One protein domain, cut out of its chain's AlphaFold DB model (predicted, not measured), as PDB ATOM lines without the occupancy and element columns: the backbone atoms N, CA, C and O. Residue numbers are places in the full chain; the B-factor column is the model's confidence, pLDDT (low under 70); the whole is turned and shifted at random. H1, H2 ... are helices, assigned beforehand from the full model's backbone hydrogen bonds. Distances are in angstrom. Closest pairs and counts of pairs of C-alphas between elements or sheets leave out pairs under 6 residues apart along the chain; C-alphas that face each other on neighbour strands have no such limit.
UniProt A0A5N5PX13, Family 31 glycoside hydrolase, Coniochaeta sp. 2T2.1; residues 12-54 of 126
ATOM      1  N   ALA A  12     -13.480  16.710 -59.991       76.31
ATOM      2  CA  ALA A  12     -14.051  18.045 -60.044       76.31
ATOM      3  C   ALA A  12     -12.979  19.105 -59.757       76.31
ATOM      4  O   ALA A  12     -12.008  18.849 -59.044       76.31
ATOM      5  N   ALA A  13     -13.168  20.309 -60.298       83.56
ATOM      6  CA  ALA A  13     -12.329  21.445 -59.943       83.56
ATOM      7  C   ALA A  13     -12.527  21.797 -58.454       83.56
ATOM      8  O   ALA A  13     -13.658  21.852 -57.974       83.56
ATOM      9  N   THR A  14     -11.423  21.999 -57.732       84.50
ATOM     10  CA  THR A  14     -11.400  22.324 -56.289       84.50
ATOM     11  C   THR A  14     -10.844  23.717 -56.009       84.50
ATOM     12  O   THR A  14     -10.658  24.103 -54.859       84.50
ATOM     13  N   GLU A  15     -10.534  24.466 -57.062       88.62
ATOM     14  CA  GLU A  15      -9.995  25.814 -56.958       88.62
ATOM     15  C   GLU A  15     -11.090  26.801 -56.557       88.62
ATOM     16  O   GLU A  15     -12.245  26.643 -56.958       88.62
ATOM     17  N   VAL A  16     -10.745  27.858 -55.822       88.44
ATOM     18  CA  VAL A  16     -11.725  28.835 -55.301       88.44
ATOM     19  C   VAL A  16     -12.587  29.436 -56.418       88.44
ATOM     20  O   VAL A  16     -13.798  29.577 -56.265       88.44
ATOM     21  N   TRP A  17     -11.986  29.716 -57.576       85.81
ATOM     22  CA  TRP A  17     -12.673  30.279 -58.746       85.81
ATOM     23  C   TRP A  17     -13.563  29.283 -59.502       85.81
ATOM     24  O   TRP A  17     -14.260  29.677 -60.433       85.81
ATOM     25  N   SER A  18     -13.542  27.998 -59.141       90.25
ATOM     26  CA  SER A  18     -14.425  26.987 -59.735       90.25
ATOM     27  C   SER A  18     -15.808  26.923 -59.076       90.25
ATOM     28  O   SER A  18     -16.734  26.332 -59.633       90.25
ATOM     29  N   TYR A  19     -15.970  27.562 -57.913       88.75
ATOM     30  CA  TYR A  19     -17.235  27.639 -57.186       88.75
ATOM     31  C   TYR A  19     -18.128  28.779 -57.702       88.75
ATOM     32  O   TYR A  19     -17.687  29.694 -58.397       88.75
ATOM     33  N   ARG A  20     -19.420  28.743 -57.336       90.38
ATOM     34  CA  ARG A  20     -20.354  29.853 -57.606       90.38
ATOM     35  C   ARG A  20     -19.856  31.141 -56.954       90.38
ATOM     36  O   ARG A  20     -19.194  31.086 -55.922       90.38
ATOM     37  N   LYS A  21     -20.225  32.293 -57.519       90.69
ATOM     38  CA  LYS A  21     -19.741  33.611 -57.079       90.69
ATOM     39  C   LYS A  21     -19.957  33.859 -55.582       90.69
ATOM     40  O   LYS A  21     -19.061  34.400 -54.940       90.69
ATOM     41  N   GLU A  22     -21.099  33.448 -55.022       90.62
ATOM     42  CA  GLU A  22     -21.377  33.634 -53.592       90.62
ATOM     43  C   GLU A  22     -20.411  32.814 -52.724       90.62
ATOM     44  O   GLU A  22     -19.772  33.347 -51.819       90.62
ATOM     45  N   THR A  23     -20.242  31.527 -53.041       90.81
ATOM     46  CA  THR A  23     -19.315  30.629 -52.337       90.81
ATOM     47  C   THR A  23     -17.859  31.051 -52.528       90.81
ATOM     48  O   THR A  23     -17.089  31.036 -51.572       90.81
ATOM     49  N   GLY A  24     -17.483  31.467 -53.739       92.38
ATOM     50  CA  GLY A  24     -16.140  31.947 -54.054       92.38
ATOM     51  C   GLY A  24     -15.739  33.145 -53.195       92.38
ATOM     52  O   GLY A  24     -14.650  33.139 -52.631       92.38
ATOM     53  N   ALA A  25     -16.641  34.115 -53.004       92.88
ATOM     54  CA  ALA A  25     -16.387  35.280 -52.153       92.88
ATOM     55  C   ALA A  25     -16.173  34.903 -50.672       92.88
ATOM     56  O   ALA A  25     -15.304  35.463 -50.001       92.88
ATOM     57  N   ILE A  26     -16.934  33.928 -50.160       92.94
ATOM     58  CA  ILE A  26     -16.761  33.409 -48.794       92.94
ATOM     59  C   ILE A  26     -15.399  32.715 -48.656       92.94
ATOM     60  O   ILE A  26     -14.657  32.980 -47.710       92.94
ATOM     61  N   LEU A  27     -15.037  31.858 -49.614       93.88
ATOM     62  CA  LEU A  27     -13.748  31.162 -49.620       93.88
ATOM     63  C   LEU A  27     -12.570  32.140 -49.718       93.88
ATOM     64  O   LEU A  27     -11.603  32.003 -48.971       93.88
ATOM     65  N   GLU A  28     -12.663  33.155 -50.577       94.44
ATOM     66  CA  GLU A  28     -11.656  34.210 -50.721       94.44
ATOM     67  C   GLU A  28     -11.448  34.975 -49.405       94.44
ATOM     68  O   GLU A  28     -10.310  35.140 -48.957       94.44
ATOM     69  N   LYS A  29     -12.536  35.348 -48.713       93.50
ATOM     70  CA  LYS A  29     -12.472  35.962 -47.375       93.50
ATOM     71  C   LYS A  29     -11.668  35.102 -46.393       93.50
ATOM     72  O   LYS A  29     -10.808  35.628 -45.682       93.50
ATOM     73  N   TYR A  30     -11.918  33.792 -46.344       93.19
ATOM     74  CA  TYR A  30     -11.194  32.893 -45.440       93.19
ATOM     75  C   TYR A  30      -9.748  32.618 -45.883       93.19
ATOM     76  O   TYR A  30      -8.883  32.447 -45.019       93.19
ATOM     77  N   LEU A  31      -9.444  32.643 -47.187       94.50
ATOM     78  CA  LEU A  31      -8.060  32.625 -47.677       94.50
ATOM     79  C   LEU A  31      -7.287  33.847 -47.172       94.50
ATOM     80  O   LEU A  31      -6.185  33.700 -46.642       94.50
ATOM     81  N   HIS A  32      -7.873  35.039 -47.287       95.19
ATOM     82  CA  HIS A  32      -7.257  36.255 -46.765       95.19
ATOM     83  C   HIS A  32      -7.082  36.196 -45.250       95.19
ATOM     84  O   HIS A  32      -6.001  36.514 -44.759       95.19
ATOM     85  N   LEU A  33      -8.089  35.719 -44.508       93.94
ATOM     86  CA  LEU A  33      -7.961  35.507 -43.065       93.94
ATOM     87  C   LEU A  33      -6.773  34.587 -42.749       93.94
ATOM     88  O   LEU A  33      -5.924  34.937 -41.930       93.94
ATOM     89  N   ARG A  34      -6.652  33.449 -43.441       94.19
ATOM     90  CA  ARG A  34      -5.527  32.526 -43.255       94.19
ATOM     91  C   ARG A  34      -4.178  33.197 -43.520       94.19
ATOM     92  O   ARG A  34      -3.230  32.944 -42.775       94.19
ATOM     93  N   GLU A  35      -4.093  34.055 -44.531       96.62
ATOM     94  CA  GLU A  35      -2.872  34.808 -44.824       96.62
ATOM     95  C   GLU A  35      -2.541  35.818 -43.716       96.62
ATOM     96  O   GLU A  35      -1.385  35.915 -43.303       96.62
ATOM     97  N   THR A  36      -3.539  36.498 -43.139       96.00
ATOM     98  CA  THR A  36      -3.303  37.379 -41.974       96.00
ATOM     99  C   THR A  36      -2.810  36.612 -40.743       96.00
ATOM    100  O   THR A  36      -2.072  37.157 -39.925       96.00
ATOM    101  N   MET A  37      -3.149  35.325 -40.626       95.81
ATOM    102  CA  MET A  37      -2.703  34.449 -39.538       95.81
ATOM    103  C   MET A  37      -1.327  33.816 -39.788       95.81
ATOM    104  O   MET A  37      -0.852  33.045 -38.953       95.81
ATOM    105  N   ARG A  38      -0.666  34.096 -40.918       97.00
ATOM    106  CA  ARG A  38       0.560  33.402 -41.344       97.00
ATOM    107  C   ARG A  38       1.658  33.394 -40.282       97.00
ATOM    108  O   ARG A  38       2.275  32.354 -40.063       97.00
ATOM    109  N   ASP A  39       1.890  34.519 -39.614       97.44
ATOM    110  CA  ASP A  39       2.950  34.618 -38.604       97.44
ATOM    111  C   ASP A  39       2.592  33.863 -37.317       97.44
ATOM    112  O   ASP A  39       3.444  33.176 -36.757       97.44
ATOM    113  N   TYR A  40       1.314  33.875 -36.920       97.19
ATOM    114  CA  TYR A  40       0.806  33.037 -35.831       97.19
ATOM    115  C   TYR A  40       1.001  31.546 -36.139       97.19
ATOM    116  O   TYR A  40       1.596  30.817 -35.349       97.19
ATOM    117  N   VAL A  41       0.601  31.100 -37.335       97.19
ATOM    118  CA  VAL A  41       0.760  29.699 -37.755       97.19
ATOM    119  C   VAL A  41       2.231  29.288 -37.808       97.19
ATOM    120  O   VAL A  41       2.563  28.178 -37.401       97.19
ATOM    121  N   ARG A  42       3.136  30.163 -38.261       97.12
ATOM    122  CA  ARG A  42       4.585  29.894 -38.219       97.12
ATOM    123  C   ARG A  42       5.099  29.718 -36.792       97.12
ATOM    124  O   ARG A  42       5.921  28.834 -36.567       97.12
ATOM    125  N   GLY A  43       4.605  30.519 -35.848       97.44
ATOM    126  CA  GLY A  43       4.889  30.351 -34.423       97.44
ATOM    127  C   GLY A  43       4.478  28.966 -33.921       97.44
ATOM    128  O   GLY A  43       5.304  28.254 -33.354       97.44
ATOM    129  N   LEU A  44       3.250  28.541 -34.235       97.12
ATOM    130  CA  LEU A  44       2.761  27.210 -33.866       97.12
ATOM    131  C   LEU A  44       3.574  26.080 -34.516       97.12
ATOM    132  O   LEU A  44       3.868  25.084 -33.866       97.12
ATOM    133  N   MET A  45       3.975  26.227 -35.783       96.81
ATOM    134  CA  MET A  45       4.817  25.235 -36.470       96.81
ATOM    135  C   MET A  45       6.196  25.104 -35.818       96.81
ATOM    136  O   MET A  45       6.725  23.998 -35.703       96.81
ATOM    137  N   LYS A  46       6.780  26.224 -35.377       97.25
ATOM    138  CA  LYS A  46       8.035  26.214 -34.624       97.25
ATOM    139  C   LYS A  46       7.858  25.481 -33.294       97.25
ATOM    140  O   LYS A  46       8.648  24.594 -32.988       97.25
ATOM    141  N   GLU A  47       6.802  25.799 -32.547       96.12
ATOM    142  CA  GLU A  47       6.491  25.126 -31.282       96.12
ATOM    143  C   GLU A  47       6.296  23.615 -31.473       96.12
ATOM    144  O   GLU A  47       6.861  22.817 -30.725       96.12
ATOM    145  N   ALA A  48       5.573  23.217 -32.521       96.38
ATOM    146  CA  ALA A  48       5.381  21.818 -32.882       96.38
ATOM    147  C   ALA A  48       6.710  21.111 -33.178       96.38
ATOM    148  O   ALA A  48       6.920  19.984 -32.735       96.38
ATOM    149  N   SER A  49       7.634  21.777 -33.875       96.94
ATOM    150  CA  SER A  49       8.958  21.221 -34.169       96.94
ATOM    151  C   SER A  49       9.855  21.102 -32.935       96.94
ATOM    152  O   SER A  49      10.691  20.204 -32.890       96.94
ATOM    153  N   GLU A  50       9.743  22.020 -31.974       97.12
ATOM    154  CA  GLU A  50      10.627  22.073 -30.801       97.12
ATOM    155  C   GLU A  50      10.113  21.220 -29.636       97.12
ATOM    156  O   GLU A  50      10.907  20.615 -28.917       97.12
ATOM    157  N   LYS A  51       8.793  21.183 -29.433       95.38
ATOM    158  CA  LYS A  51       8.153  20.585 -28.249       95.38
ATOM    159  C   LYS A  51       7.213  19.428 -28.577       95.38
ATOM    160  O   LYS A  51       6.782  18.728 -27.668       95.38
ATOM    161  N   GLY A  52       6.866  19.239 -29.849       93.62
ATOM    162  CA  GLY A  52       5.847  18.274 -30.258       93.62
ATOM    163  C   GLY A  52       4.411  18.734 -29.993       93.62
ATOM    164  O   GLY A  52       3.497  17.921 -30.113       93.62
ATOM    165  N   THR A  53       4.183  20.007 -29.637       94.25
ATOM    166  CA  THR A  53       2.827  20.519 -29.396       94.25
ATOM    167  C   THR A  53       2.012  20.510 -30.695       94.25
ATOM    168  O   THR A  53       2.459  21.078 -31.694       94.25
ATOM    169  N   PRO A  54       0.806  19.916 -30.725       94.44
ATOM    170  CA  PRO A  54      -0.011  19.925 -31.928       94.44
ATOM    171  C   PRO A  54      -0.578  21.325 -32.218       94.44
ATOM    172  O   PRO A  54      -0.803  22.139 -31.320       94.44
TER     173      PRO A  54
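AT A GLANCE: This is residues 12 to 54 of the 126 residues of the protein "Family 31 glycoside hydrolase" of Coniochaeta sp. 2T2.1 (UniProt A0A5N5PX13). Two helices, H1 and the shorter H2, follow each other end to end as a long, open bow, joined at a corner rather than folded on each other. The unnamed residues 12 to 20 hook back near the beginning of H1. The printed part has 43 residues with two named helices, H1 then H2, and no named strand; it is all helix. It is extended, with a radius of gyration of the C-alphas of 14.8 A, and flat, spanning 42 by 23 by 10 A.

IN THESE COORDINATES: H1, residues 21 to 36, is 22.6 A long and begins at C-alpha 21 (-19.741, 33.611, -57.079). H2, residues 38 to 51, is 19.8 A long and ends at C-alpha 51 (8.153, 20.585, -28.249).

HOW THE PARTS SIT: H1 and H2 meet only through their link, Met 37. In both helices every O i to N i+4 pair is within hydrogen-bond range. Residues 32 to 43 stand free, as do residues 46 to 52.

THE WHOLE: The two C-alphas farthest apart, those of Lys 21 and Lys 51, are 42.2 A apart. The link is tight, and the printed part has no cut. Mean pLDDT of the printed part is 93.2; no printed residue is under 70.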